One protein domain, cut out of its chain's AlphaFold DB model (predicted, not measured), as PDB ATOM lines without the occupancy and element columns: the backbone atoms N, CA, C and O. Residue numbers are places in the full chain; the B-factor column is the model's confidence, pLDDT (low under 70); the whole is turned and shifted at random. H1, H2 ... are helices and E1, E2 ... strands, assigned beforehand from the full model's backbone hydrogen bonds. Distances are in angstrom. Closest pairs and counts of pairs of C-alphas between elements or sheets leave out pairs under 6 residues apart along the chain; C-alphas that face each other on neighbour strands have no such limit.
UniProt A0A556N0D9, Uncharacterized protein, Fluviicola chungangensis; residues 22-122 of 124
ATOM      1  N   ILE A  22     371.124 268.574 406.733       82.12
ATOM      2  CA  ILE A  22     372.350 268.159 406.038       82.12
ATOM      3  C   ILE A  22     372.083 266.846 405.315       82.12
ATOM      4  O   ILE A  22     371.833 265.822 405.947       82.12
ATOM      5  N   ILE A  23     372.177 266.855 403.990       83.00
ATOM      6  CA  ILE A  23     372.057 265.667 403.148       83.00
ATOM      7  C   ILE A  23     373.433 265.315 402.602       83.00
ATOM      8  O   ILE A  23     374.017 266.044 401.805       83.00
ATOM      9  N   THR A  24     373.943 264.160 403.004       83.62
ATOM     10  CA  THR A  24     375.207 263.611 402.532       83.62
ATOM     11  C   THR A  24     374.959 262.438 401.594       83.62
ATOM     12  O   THR A  24     374.288 261.474 401.962       83.62
ATOM     13  N   LYS A  25     375.520 262.485 400.386       83.44
ATOM     14  CA  LYS A  25     375.474 261.404 399.398       83.44
ATOM     15  C   LYS A  25     376.876 260.826 399.187       83.44
ATOM     16  O   LYS A  25     377.844 261.577 399.155       83.44
ATOM     17  N   TYR A  26     376.987 259.512 399.012       81.62
ATOM     18  CA  TYR A  26     378.259 258.809 398.818       81.62
ATOM     19  C   TYR A  26     378.225 257.870 397.613       81.62
ATOM     20  O   TYR A  26     377.174 257.307 397.277       81.62
ATOM     21  N   ASN A  27     379.410 257.614 397.055       78.12
ATOM     22  CA  ASN A  27     379.677 256.594 396.044       78.12
ATOM     23  C   ASN A  27     378.820 256.783 394.781       78.12
ATOM     24  O   ASN A  27     377.886 256.011 394.529       78.12
ATOM     25  N   ARG A  28     379.096 257.821 393.995       73.56
ATOM     26  CA  ARG A  28     378.389 258.139 392.758       73.56
ATOM     27  C   ARG A  28     378.694 257.106 391.667       73.56
ATOM     28  O   ARG A  28     379.783 257.045 391.108       73.56
ATOM     29  N   GLY A  29     377.699 256.295 391.314       66.75
ATOM     30  CA  GLY A  29     377.747 255.381 390.170       66.75
ATOM     31  C   GLY A  29     377.051 255.936 388.923       66.75
ATOM     32  O   GLY A  29     376.379 256.964 388.969       66.75
ATOM     33  N   ILE A  30     377.125 255.188 387.815       66.19
ATOM     34  CA  ILE A  30     376.428 255.492 386.543       66.19
ATOM     35  C   ILE A  30     374.902 255.588 386.669       66.19
ATOM     36  O   ILE A  30     374.234 256.089 385.772       66.19
ATOM     37  N   PHE A  31     374.355 255.089 387.773       62.59
ATOM     38  CA  PHE A  31     372.931 255.118 388.058       62.59
ATOM     39  C   PHE A  31     372.565 256.176 389.110       62.59
ATOM     40  O   PHE A  31     371.393 256.452 389.288       62.59
ATOM     41  N   GLY A  32     373.530 256.800 389.787       66.81
ATOM     42  CA  GLY A  32     373.299 257.690 390.928       66.81
ATOM     43  C   GLY A  32     374.161 257.304 392.131       66.81
ATOM     44  O   GLY A  32     374.975 256.383 392.052       66.81
ATOM     45  N   TYR A  33     374.004 258.018 393.245       69.44
ATOM     46  CA  TYR A  33     374.701 257.713 394.502       69.44
ATOM     47  C   TYR A  33     374.236 256.373 395.075       69.44
ATOM     48  O   TYR A  33     373.087 255.995 394.866       69.44
ATOM     49  N   LYS A  34     375.104 255.643 395.785       64.75
ATOM     50  CA  LYS A  34     374.730 254.374 396.446       64.75
ATOM     51  C   LYS A  34     374.185 254.572 397.849       64.75
ATOM     52  O   LYS A  34     373.453 253.717 398.338       64.75
ATOM     53  N   THR A  35     374.561 255.668 398.496       65.69
ATOM     54  CA  THR A  35     374.163 255.947 399.874       65.69
ATOM     55  C   THR A  35     373.775 257.405 400.001       65.69
ATOM     56  O   THR A  35     374.520 258.277 399.564       65.69
ATOM     57  N   VAL A  36     372.620 257.666 400.607       72.19
ATOM     58  CA  VAL A  36     372.177 259.012 400.983       72.19
ATOM     59  C   VAL A  36     371.795 258.991 402.456       72.19
ATOM     60  O   VAL A  36     371.052 258.108 402.884       72.19
ATOM     61  N   HIS A  37     372.314 259.953 403.209       71.44
ATOM     62  CA  HIS A  37     372.061 260.154 404.626       71.44
ATOM     63  C   HIS A  37     371.600 261.584 404.863       71.44
ATOM     64  O   HIS A  37     372.252 262.516 404.410       71.44
ATOM     65  N   GLN A  38     370.519 261.760 405.614       70.12
ATOM     66  CA  GLN A  38     370.148 263.058 406.168       70.12
ATOM     67  C   GLN A  38     370.515 263.093 407.652       70.12
ATOM     68  O   GLN A  38     369.988 262.307 408.441       70.12
ATOM     69  N   ALA A  39     371.425 263.985 408.031       63.94
ATOM     70  CA  ALA A  39     371.697 264.290 409.422       63.94
ATOM     71  C   ALA A  39     370.788 265.443 409.874       63.94
ATOM     72  O   ALA A  39     370.695 266.459 409.194       63.94
ATOM     73  N   GLN A  40     370.180 265.250 411.054       55.66
ATOM     74  CA  GLN A  40     369.367 266.205 411.820       55.66
ATOM     75  C   GLN A  40     367.930 266.473 411.322       55.66
ATOM     76  O   GLN A  40     367.718 267.144 410.332       55.66
ATOM     77  N   GLN A  41     366.937 266.042 412.116       55.78
ATOM     78  CA  GLN A  41     365.714 266.814 412.394       55.78
ATOM     79  C   GLN A  41     365.274 266.569 413.846       55.78
ATOM     80  O   GLN A  41     365.532 265.492 414.402       55.78
ATOM     81  N   PRO A  42     364.580 267.528 414.480       43.47
ATOM     82  CA  PRO A  42     363.813 267.248 415.680       43.47
ATOM     83  C   PRO A  42     362.703 266.241 415.354       43.47
ATOM     84  O   PRO A  42     361.715 266.585 414.722       43.47
ATOM     85  N   ILE A  43     362.886 265.000 415.808       42.34
ATOM     86  CA  ILE A  43     361.900 263.907 415.837       42.34
ATOM     87  C   ILE A  43     361.251 263.576 414.469       42.34
ATOM     88  O   ILE A  43     360.279 264.192 414.047       42.34
ATOM     89  N   GLY A  44     361.690 262.472 413.847       44.25
ATOM     90  CA  GLY A  44     360.806 261.655 412.995       44.25
ATOM     91  C   GLY A  44     360.968 261.724 411.473       44.25
ATOM     92  O   GLY A  44     360.057 261.282 410.776       44.25
ATOM     93  N   ARG A  45     362.088 262.218 410.926       51.38
ATOM     94  CA  ARG A  45     362.380 262.109 409.484       51.38
ATOM     95  C   ARG A  45     363.812 261.647 409.236       51.38
ATOM     96  O   ARG A  45     364.746 262.252 409.747       51.38
ATOM     97  N   SER A  46     363.981 260.584 408.455       50.09
ATOM     98  CA  SER A  46     365.290 260.133 407.972       50.09
ATOM     99  C   SER A  46     365.213 259.799 406.487       50.09
ATOM    100  O   SER A  46     364.453 258.905 406.097       50.09
ATOM    101  N   LEU A  47     366.003 260.480 405.659       54.84
ATOM    102  CA  LEU A  47     366.317 260.006 404.318       54.84
ATOM    103  C   LEU A  47     367.515 259.058 404.430       54.84
ATOM    104  O   LEU A  47     368.655 259.496 404.578       54.84
ATOM    105  N   THR A  48     367.238 257.758 404.396       54.91
ATOM    106  CA  THR A  48     368.263 256.721 404.259       54.91
ATOM    107  C   THR A  48     367.928 255.941 403.007       54.91
ATOM    108  O   THR A  48     366.873 255.316 402.945       54.91
ATOM    109  N   CYS A  49     368.800 255.978 402.006       57.31
ATOM    110  CA  CYS A  49     368.625 255.166 400.806       57.31
ATOM    111  C   CYS A  49     369.902 254.426 400.445       57.31
ATOM    112  O   CYS A  49     370.976 255.023 400.371       57.31
ATOM    113  N   THR A  50     369.735 253.127 400.209       48.59
ATOM    114  CA  THR A  50     370.731 252.209 399.657       48.59
ATOM    115  C   THR A  50     370.321 251.927 398.210       48.59
ATOM    116  O   THR A  50     369.188 251.521 397.978       48.59
ATOM    117  N   ASP A  51     371.211 252.164 397.246       46.69
ATOM    118  CA  ASP A  51     370.972 252.046 395.790       46.69
ATOM    119  C   ASP A  51     369.910 252.981 395.132       46.69
ATOM    120  O   ASP A  51     369.124 252.519 394.294       46.69
ATOM    121  N   PRO A  52     369.946 254.316 395.371       53.88
ATOM    122  CA  PRO A  52     369.154 255.320 394.639       53.88
ATOM    123  C   PRO A  52     369.123 255.169 393.115       53.88
ATOM    124  O   PRO A  52     368.189 255.616 392.453       53.88
ATOM    125  N   GLY A  53     370.174 254.585 392.533       46.47
ATOM    126  CA  GLY A  53     370.306 254.546 391.088       46.47
ATOM    127  C   GLY A  53     369.422 253.543 390.350       46.47
ATOM    128  O   GLY A  53     369.181 253.691 389.154       46.47
ATOM    129  N   LYS A  54     368.908 252.522 391.041       45.91
ATOM    130  CA  LYS A  54     367.939 251.573 390.460       45.91
ATOM    131  C   LYS A  54     366.560 251.678 391.095       45.91
ATOM    132  O   LYS A  54     365.574 251.321 390.455       45.91
ATOM    133  N   LEU A  55     366.494 252.150 392.335       50.94
ATOM    134  CA  LEU A  55     365.280 252.257 393.128       50.94
ATOM    135  C   LEU A  55     365.225 253.694 393.647       50.94
ATOM    136  O   LEU A  55     366.134 254.128 394.347       50.94
ATOM    137  N   LYS A  56     364.203 254.455 393.235       55.03
ATOM    138  CA  LYS A  56     364.017 255.848 393.663       55.03
ATOM    139  C   LYS A  56     364.074 255.930 395.190       55.03
ATOM    140  O   LYS A  56     363.533 255.057 395.863       55.03
ATOM    141  N   CYS A  57     364.708 256.971 395.725       55.62
ATOM    142  CA  CYS A  57     364.773 257.159 397.168       55.62
ATOM    143  C   CYS A  57     363.364 257.298 397.766       55.62
ATOM    144  O   CYS A  57     362.614 258.184 397.358       55.62
ATOM    145  N   GLU A  58     363.015 256.467 398.750       54.56
ATOM    146  CA  GLU A  58     361.753 256.592 399.482       54.56
ATOM    147  C   GLU A  58     361.978 257.369 400.784       54.56
ATOM    148  O   GLU A  58     362.763 256.987 401.654       54.56
ATOM    149  N   TRP A  59     361.284 258.497 400.918       55.34
ATOM    150  CA  TRP A  59     361.291 259.301 402.134       55.34
ATOM    151  C   TRP A  59     360.496 258.582 403.232       55.34
ATOM    152  O   TRP A  59     359.335 258.237 403.033       55.34
ATOM    153  N   SER A  60     361.075 258.417 404.425       50.59
ATOM    154  CA  SER A  60     360.406 257.744 405.557       50.59
ATOM    155  C   SER A  60     359.210 258.507 406.152       50.59
ATOM    156  O   SER A  60     358.534 257.986 407.037       50.59
ATOM    157  N   SER A  61     358.917 259.728 405.680       44.72
ATOM    158  CA  SER A  61     357.799 260.541 406.171       44.72
ATOM    159  C   SER A  61     356.749 260.803 405.087       44.72
ATOM    160  O   SER A  61     357.070 261.222 403.975       44.72
ATOM    161  N   SER A  62     355.479 260.615 405.453       38.88
ATOM    162  CA  SER A  62     354.277 260.779 404.619       38.88
ATOM    163  C   SER A  62     353.866 262.235 404.348       38.88
ATOM    164  O   SER A  62     352.800 262.484 403.786       38.88
ATOM    165  N   LEU A  63     354.691 263.218 404.724       43.38
ATOM    166  CA  LEU A  63     354.456 264.635 404.427       43.38
ATOM    167  C   LEU A  63     354.942 264.946 403.003       43.38
ATOM    168  O   LEU A  63     355.977 265.580 402.802       43.38
ATOM    169  N   SER A  64     354.185 264.449 402.021       47.53
ATOM    170  CA  SER A  64     354.544 264.413 400.595       47.53
ATOM    171  C   SER A  64     354.928 265.770 399.997       47.53
ATOM    172  O   SER A  64     355.788 265.820 399.128       47.53
ATOM    173  N   SER A  65     354.366 266.881 400.485       48.41
ATOM    174  CA  SER A  65     354.586 268.208 399.893       48.41
ATOM    175  C   SER A  65     356.008 268.749 400.061       48.41
ATOM    176  O   SER A  65     356.440 269.589 399.274       48.41
ATOM    177  N   ASN A  66     356.730 268.316 401.098       54.53
ATOM    178  CA  ASN A  66     358.115 268.740 401.302       54.53
ATOM    179  C   ASN A  66     359.086 267.871 400.499       54.53
ATOM    180  O   ASN A  66     360.114 268.375 400.060       54.53
ATOM    181  N   ASN A  67     358.736 266.611 400.239       61.84
ATOM    182  CA  ASN A  67     359.601 265.672 399.526       61.84
ATOM    183  C   ASN A  67     359.893 266.152 398.095       61.84
ATOM    184  O   ASN A  67     361.059 266.203 397.706       61.84
ATOM    185  N   ASP A  68     358.874 266.619 397.365       64.44
ATOM    186  CA  ASP A  68     359.025 267.119 395.987       64.44
ATOM    187  C   ASP A  68     359.965 268.339 395.911       64.44
ATOM    188  O   ASP A  68     360.748 268.505 394.973       64.44
ATOM    189  N   ARG A  69     359.926 269.204 396.934       69.94
ATOM    190  CA  ARG A  69     360.789 270.394 397.008       69.94
ATOM    191  C   ARG A  69     362.244 270.009 397.244       69.94
ATOM    192  O   ARG A  69     363.123 270.522 396.552       69.94
ATOM    193  N   TYR A  70     362.498 269.093 398.173       75.12
ATOM    194  CA  TYR A  70     363.843 268.582 398.424       75.12
ATOM    195  C   TYR A  70     364.401 267.844 397.208       75.12
ATOM    196  O   TYR A  70     365.556 268.056 396.852       75.12
ATOM    197  N   GLU A  71     363.584 267.045 396.519       76.44
ATOM    198  CA  GLU A  71     363.988 266.384 395.277       76.44
ATOM    199  C   GLU A  71     364.443 267.407 394.226       76.44
ATOM    200  O   GLU A  71     365.534 267.271 393.677       76.44
ATOM    201  N   SER A  72     363.684 268.491 394.023       80.94
ATOM    202  CA  SER A  72     364.074 269.552 393.083       80.94
ATOM    203  C   SER A  72     365.394 270.247 393.455       80.94
ATOM    204  O   SER A  72     366.216 270.524 392.580       80.94
ATOM    205  N   ILE A  73     365.640 270.480 394.753       85.69
ATOM    206  CA  ILE A  73     366.902 271.048 395.255       85.69
ATOM    207  C   ILE A  73     368.061 270.093 394.964       85.69
ATOM    208  O   ILE A  73     369.092 270.510 394.436       85.69
ATOM    209  N   LEU A  74     367.889 268.813 395.291       85.44
ATOM    210  CA  LEU A  74     368.927 267.802 395.123       85.44
ATOM    211  C   LEU A  74     369.253 267.543 393.650       85.44
ATOM    212  O   LEU A  74     370.430 267.377 393.337       85.44
ATOM    213  N   LEU A  75     368.252 267.554 392.763       84.69
ATOM    214  CA  LEU A  75     368.451 267.444 391.316       84.69
ATOM    215  C   LEU A  75     369.288 268.607 390.782       84.69
ATOM    216  O   LEU A  75     370.267 268.379 390.077       84.69
ATOM    217  N   LYS A  76     368.968 269.842 391.186       88.75
ATOM    218  CA  LYS A  76     369.748 271.018 390.787       88.75
ATOM    219  C   LYS A  76     371.199 270.933 391.264       88.75
ATOM    220  O   LYS A  76     372.114 271.228 390.503       88.75
ATOM    221  N   VAL A  77     371.431 270.514 392.510       88.75
ATOM    222  CA  VAL A  77     372.795 270.304 393.024       88.75
ATOM    223  C   VAL A  77     373.534 269.231 392.212       88.75
ATOM    224  O   VAL A  77     374.708 269.400 391.887       88.75
ATOM    225  N   ASP A  78     372.857 268.142 391.845       85.69
ATOM    226  CA  ASP A  78     373.459 267.081 391.037       85.69
ATOM    227  C   ASP A  78     373.817 267.554 389.622       85.69
ATOM    228  O   ASP A  78     374.895 267.200 389.140       85.69
ATOM    229  N   GLU A  79     372.976 268.378 388.992       87.44
ATOM    230  CA  GLU A  79     373.250 269.022 387.699       87.44
ATOM    231  C   GLU A  79     374.474 269.943 387.768       87.44
ATOM    232  O   GLU A  79     375.377 269.832 386.938       87.44
ATOM    233  N   GLU A  80     374.563 270.800 388.787       88.81
ATOM    234  CA  GLU A  80     375.731 271.663 389.001       88.81
ATOM    235  C   GLU A  80     377.018 270.839 389.163       88.81
ATOM    236  O   GLU A  80     378.040 271.123 388.529       88.81
ATOM    237  N   CYS A  81     376.968 269.755 389.944       86.06
ATOM    238  CA  CYS A  81     378.102 268.845 390.082       86.06
ATOM    239  C   CYS A  81     378.437 268.103 388.776       86.06
ATOM    240  O   CYS A  81     379.614 267.853 388.511       86.06
ATOM    241  N   MET A  82     377.447 267.752 387.942       82.19
ATOM    242  CA  MET A  82     377.685 267.177 386.602       82.19
ATOM    243  C   MET A  82     378.363 268.163 385.659       82.19
ATOM    244  O   MET A  82     379.209 267.758 384.865       82.19
ATOM    245  N   ASN A  83     378.039 269.446 385.789       87.25
ATOM    246  CA  ASN A  83     378.651 270.523 385.016       87.25
ATOM    247  C   ASN A  83     380.075 270.868 385.491       87.25
ATOM    248  O   ASN A  83     380.743 271.708 384.893       87.25
ATOM    249  N   GLY A  84     380.570 270.184 386.527       85.19
ATOM    250  CA  GLY A  84     381.952 270.254 386.991       85.19
ATOM    251  C   GLY A  84     382.152 271.038 388.286       85.19
ATOM    252  O   GLY A  84     383.268 271.015 388.813       85.19
ATOM    253  N   SER A  85     381.104 271.664 388.828       89.88
ATOM    254  CA  SER A  85     381.166 272.421 390.080       89.88
ATOM    255  C   SER A  85     381.422 271.490 391.268       89.88
ATOM    256  O   SER A  85     380.622 270.607 391.579       89.88
ATOM    257  N   SER A  86     382.541 271.687 391.966       91.00
ATOM    258  CA  SER A  86     382.849 270.971 393.214       91.00
ATOM    259  C   SER A  86     382.230 271.625 394.448       91.00
ATOM    260  O   SER A  86     382.265 271.049 395.527       91.00
ATOM    261  N   SER A  87     381.691 272.835 394.328       95.06
ATOM    262  CA  SER A  87     381.008 273.534 395.415       95.06
ATOM    263  C   SER A  87     380.207 274.710 394.879       95.06
ATOM    264  O   SER A  87     380.577 275.284 393.855       95.06
ATOM    265  N   GLY A  88     379.181 275.129 395.611       94.56
ATOM    266  CA  GLY A  88     378.428 276.332 395.285       94.56
ATOM    267  C   GLY A  88     377.283 276.592 396.251       94.56
ATOM    268  O   GLY A  88     377.085 275.866 397.227       94.56
ATOM    269  N   SER A  89     376.518 277.639 395.965       95.12
ATOM    270  CA  SER A  89     375.298 277.956 396.696       95.12
ATOM    271  C   SER A  89     374.247 278.581 395.790       95.12
ATOM    272  O   SER A  89     374.554 279.146 394.740       95.12
ATOM    273  N   PHE A  90     372.984 278.454 396.183       94.62
ATOM    274  CA  PHE A  90     371.879 279.156 395.547       94.62
ATOM    275  C   PHE A  90     370.725 279.362 396.522       94.62
ATOM    276  O   PHE A  90     370.559 278.637 397.500       94.62
ATOM    277  N   GLN A  91     369.884 280.341 396.206       91.75
ATOM    278  CA  GLN A  91     368.670 280.636 396.949       91.75
ATOM    279  C   GLN A  91     367.434 280.237 396.129       91.75
ATOM    280  O   GLN A  91     367.393 280.399 394.909       91.75
ATOM    281  N   THR A  92     366.427 279.705 396.812       88.44
ATOM    282  CA  THR A  92     365.072 279.445 396.303       88.44
ATOM    283  C   THR A  92     364.077 280.384 397.000       88.44
ATOM    284  O   THR A  92     364.478 281.241 397.786       88.44
ATOM    285  N   SER A  93     362.774 280.240 396.748       87.00
ATOM    286  CA  SER A  93     361.756 281.029 397.459       87.00
ATOM    287  C   SER A  93     361.803 280.847 398.978       87.00
ATOM    288  O   SER A  93     361.535 281.798 399.704       87.00
ATOM    289  N   ASP A  94     362.159 279.646 399.441       84.38
ATOM    290  CA  ASP A  94     361.991 279.241 400.841       84.38
ATOM    291  C   ASP A  94     363.309 278.840 401.527       84.38
ATOM    292  O   ASP A  94     363.391 278.840 402.757       84.38
ATOM    293  N   TYR A  95     364.350 278.540 400.743       87.69
ATOM    294  CA  TYR A  95     365.602 277.978 401.248       87.69
ATOM    295  C   TYR A  95     366.843 278.621 400.643       87.69
ATOM    296  O   TYR A  95     366.869 278.951 399.454       87.69
ATOM    297  N   TYR A  96     367.894 278.702 401.449       90.06
ATOM    298  CA  TYR A  96     369.269 278.841 400.999       90.06
ATOM    299  C   TYR A  96     369.921 277.458 400.991       90.06
ATOM    300  O   TYR A  96     369.776 276.687 401.939       90.06
ATOM    301  N   VAL A  97     370.625 277.141 399.913       91.75
ATOM    302  CA  VAL A  97     371.272 275.847 399.709       91.75
ATOM    303  C   VAL A  97     372.746 276.088 399.454       91.75
ATOM    304  O   VAL A  97     373.102 276.896 398.598       91.75
ATOM    305  N   SER A  98     373.602 275.354 400.150       93.94
ATOM    306  CA  SER A  98     375.033 275.293 399.859       93.94
ATOM    307  C   SER A  98     375.469 273.848 399.730       93.94
ATOM    308  O   SER A  98     374.990 272.995 400.472       93.94
ATOM    309  N   TYR A  99     376.371 273.565 398.800       93.12
ATOM    310  CA  TYR A  99     376.811 272.205 398.537       93.12
ATOM    311  C   TYR A  99     378.310 272.126 398.274       93.12
ATOM    312  O   TYR A  99     378.936 273.078 397.801       93.12
ATOM    313  N   THR A 100     378.864 270.951 398.549       94.25
ATOM    314  CA  THR A 100     380.233 270.563 398.214       94.25
ATOM    315  C   THR A 100     380.248 269.149 397.644       94.25
ATOM    316  O   THR A 100     379.393 268.322 397.964       94.25
ATOM    317  N   PHE A 101     381.208 268.874 396.769       91.31
ATOM    318  CA  PHE A 101     381.482 267.564 396.205       91.31
ATOM    319  C   PHE A 101     382.982 267.287 396.279       91.31
ATOM    320  O   PHE A 101     383.784 267.890 395.562       91.31
ATOM    321  N   ASP A 102     383.337 266.362 397.160       88.88
ATOM    322  CA  ASP A 102     384.672 265.806 397.300       88.88
ATOM    323  C   ASP A 102     384.822 264.636 396.320       88.88
ATOM    324  O   ASP A 102     384.156 263.605 396.450       88.88
ATOM    325  N   ARG A 103     385.682 264.818 395.313       83.12
ATOM    326  CA  ARG A 103     385.932 263.813 394.271       83.12
ATOM    327  C   ARG A 103     386.767 262.642 394.778       83.12
ATOM    328  O   ARG A 103     386.591 261.538 394.272       83.12
ATOM    329  N   ASP A 104     387.652 262.876 395.743       84.06
ATOM    330  CA  ASP A 104     388.551 261.849 396.273       84.06
ATOM    331  C   ASP A 104     387.787 260.912 397.212       84.06
ATOM    332  O   ASP A 104     387.964 259.694 397.170       84.06
ATOM    333  N   ALA A 105     386.884 261.476 398.019       83.62
ATOM    334  CA  ALA A 105     385.990 260.718 398.892       83.62
ATOM    335  C   ALA A 105     384.694 260.250 398.202       83.62
ATOM    336  O   ALA A 105     383.905 259.536 398.824       83.62
ATOM    337  N   ASP A 106     384.454 260.675 396.954       84.62
ATOM    338  CA  ASP A 106     383.199 260.491 396.212       84.62
ATOM    339  C   ASP A 106     381.966 260.808 397.080       84.62
ATOM    340  O   ASP A 106     381.042 260.003 397.263       84.62
ATOM    341  N   LYS A 107     382.017 261.995 397.694       87.25
ATOM    342  CA  LYS A 107     381.090 262.458 398.727       87.25
ATOM    343  C   LYS A 107     380.508 263.809 398.332       87.25
ATOM    344  O   LYS A 107     381.241 264.775 398.149       87.25
ATOM    345  N   GLN A 108     379.185 263.896 398.268       88.31
ATOM    346  CA  GLN A 108     378.454 265.154 398.142       88.31
ATOM    347  C   GLN A 108     377.835 265.519 399.488       88.31
ATOM    348  O   GLN A 108     377.190 264.684 400.115       88.31
ATOM    349  N   GLU A 109     377.988 266.761 399.922       89.88
ATOM    350  CA  GLU A 109     377.329 267.287 401.114       89.88
ATOM    351  C   GLU A 109     376.490 268.496 400.722       89.88
ATOM    352  O   GLU A 109     376.977 269.404 400.048       89.88
ATOM    353  N   VAL A 110     375.214 268.481 401.095       89.69
ATOM    354  CA  VAL A 110     374.233 269.513 400.771       89.69
ATOM    355  C   VAL A 110     373.630 270.011 402.070       89.69
ATOM    356  O   VAL A 110     373.014 269.243 402.801       89.69
ATOM    357  N   HIS A 111     373.789 271.297 402.333       89.50
ATOM    358  CA  HIS A 111     373.220 271.974 403.486       89.50
ATOM    359  C   HIS A 111     372.041 272.811 403.017       89.50
ATOM    360  O   HIS A 111     372.172 273.626 402.096       89.50
ATOM    361  N   ILE A 112     370.891 272.592 403.640       87.62
ATOM    362  CA  ILE A 112     369.646 273.275 403.322       87.62
ATOM    363  C   ILE A 112     369.217 274.041 404.568       87.62
ATOM    364  O   ILE A 112     369.030 273.473 405.643       87.62
ATOM    365  N   TYR A 113     369.070 275.350 404.399       84.50
ATOM    366  CA  TYR A 113     368.668 276.281 405.442       84.50
ATOM    367  C   TYR A 113     367.372 276.949 405.022       84.50
ATOM    368  O   TYR A 113     367.240 277.385 403.876       84.50
ATOM    369  N   THR A 114     366.432 277.122 405.944       85.75
ATOM    370  CA  THR A 114     365.371 278.114 405.745       85.75
ATOM    371  C   THR A 114     365.992 279.502 405.564       85.75
ATOM    372  O   THR A 114     367.085 279.782 406.062       85.75
ATOM    373  N   LEU A 115     365.304 280.422 404.880       85.62
ATOM    374  CA  LEU A 115     365.829 281.791 404.720       85.62
ATOM    375  C   LEU A 115     366.058 282.516 406.057       85.62
ATOM    376  O   LEU A 115     366.881 283.426 406.127       85.62
ATOM    377  N   ILE A 116     365.329 282.133 407.108       85.62
ATOM    378  CA  ILE A 116     365.524 282.667 408.461       85.62
ATOM    379  C   ILE A 116     366.861 282.167 409.017       85.62
ATOM    380  O   ILE A 116     367.707 282.982 409.367       85.62
ATOM    381  N   GLU A 117     367.098 280.854 408.991       83.75
ATOM    382  CA  GLU A 117     368.359 280.252 409.447       83.75
ATOM    383  C   GLU A 117     369.568 280.773 408.671       83.75
ATOM    384  O   GLU A 117     370.614 281.047 409.256       83.75
ATOM    385  N   ALA A 118     369.427 280.936 407.354       86.81
ATOM    386  CA  ALA A 118     370.488 281.457 406.506       86.81
ATOM    387  C   ALA A 118     370.871 282.895 406.886       86.81
ATOM    388  O   ALA A 118     372.058 283.209 406.964       86.81
ATOM    389  N   ARG A 119     369.879 283.745 407.182       88.31
ATOM    390  CA  ARG A 119     370.099 285.120 407.647       88.31
ATOM    391  C   ARG A 119     370.728 285.150 409.037       88.31
ATOM    392  O   ARG A 119     371.678 285.893 409.258       88.31
ATOM    393  N   ASP A 120     370.242 284.317 409.954       86.44
ATOM    394  CA  ASP A 120     370.780 284.231 411.316       86.44
ATOM    395  C   ASP A 120     372.243 283.756 411.323       86.44
ATOM    396  O   ASP A 120     373.034 284.164 412.176       86.44
ATOM    397  N   LYS A 121     372.627 282.935 410.337       84.19
ATOM    398  CA  LYS A 121     374.005 282.478 410.106       84.19
ATOM    399  C   LYS A 121     374.846 283.430 409.238       84.19
ATOM    400  O   LYS A 121     376.028 283.156 409.043       84.19
ATOM    401  N   GLY A 122     374.280 284.529 408.728       88.69
ATOM    402  CA  GLY A 122     374.984 285.501 407.880       88.69
ATOM    403  C   GLY A 122     375.379 284.971 406.496       88.69
ATOM    404  O   GLY A 122     376.366 285.427 405.923       88.69
TER     405      GLY A 122
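This is residues 22 to 122 of the 124 residues of an uncharacterized protein of Fluviicola chungangensis (UniProt A0A556N0D9). A twisted sheet of six strands curls round one long helix, H1, which packs on one face, chiefly at E4, E5 and E6. The short helix H2 sits where E6 ends, on the opposite face. The 101 printed residues, with two named helices and six named strands in the order E1 E2 E3 H1 E4 E5 E6 H2, are mixed in class; the antiparallel sheet runs E3 E2 E1 E6 E5 E4. The whole is compact, with a radius of gyration of the C-alphas of 13.4 A and spans of 37 by 32 by 19 A.

Find C-alpha 22 at (372.350, 268.159, 406.038); there E1, residues 22 to 29, begins its 21.1 A. E2, 32 to 39, bends by 60 degrees at residue 35; E3 is 48 to 50. Look for H1, 64 to 82, from C-alpha 64 at (354.544, 264.413, 400.595), 27.2 A long. Then come E4, 87 to 91, E5, 95 to 102, 23.0 A, E6, 107 to 114, 23.3 A, and H2, 115 to 120, ending at C-alpha 120 (370.780, 284.231, 411.316).

E1 E2 E3 and E4 E5 E6 are meanders, each strand the antiparallel neighbour of the one before. Look at N 24 and O 37, 2.7 A, for E1 and E2; N 36 and O 49, 3.1 A, for E2 and E3; N 90 and O 97, 2.9 A, for E4 and E5; N 96 and O 113, 2.8 A, for E5 and E6. E1 and E6, one from each meander, are antiparallel neighbours too, with N 23 and O 110 within hydrogen-bond range at 2.8 A. H1 is on the sheet; its closest C-alphas to E5 are Val 77 and Tyr 99, 7.1 A. H2 stands up from the sheet over E6, at a height of 6.0 A. Every O i to N i+4 pair is within hydrogen-bond range in H2, and 13 of 15 in H1.

The farthest C-alphas, Lys 54 and Asp 120, are 38.9 A apart. The printed part has no cut; the link E3 to H1 is long. Confidence is under 70 at residues 29 to 35 and 39 to 69.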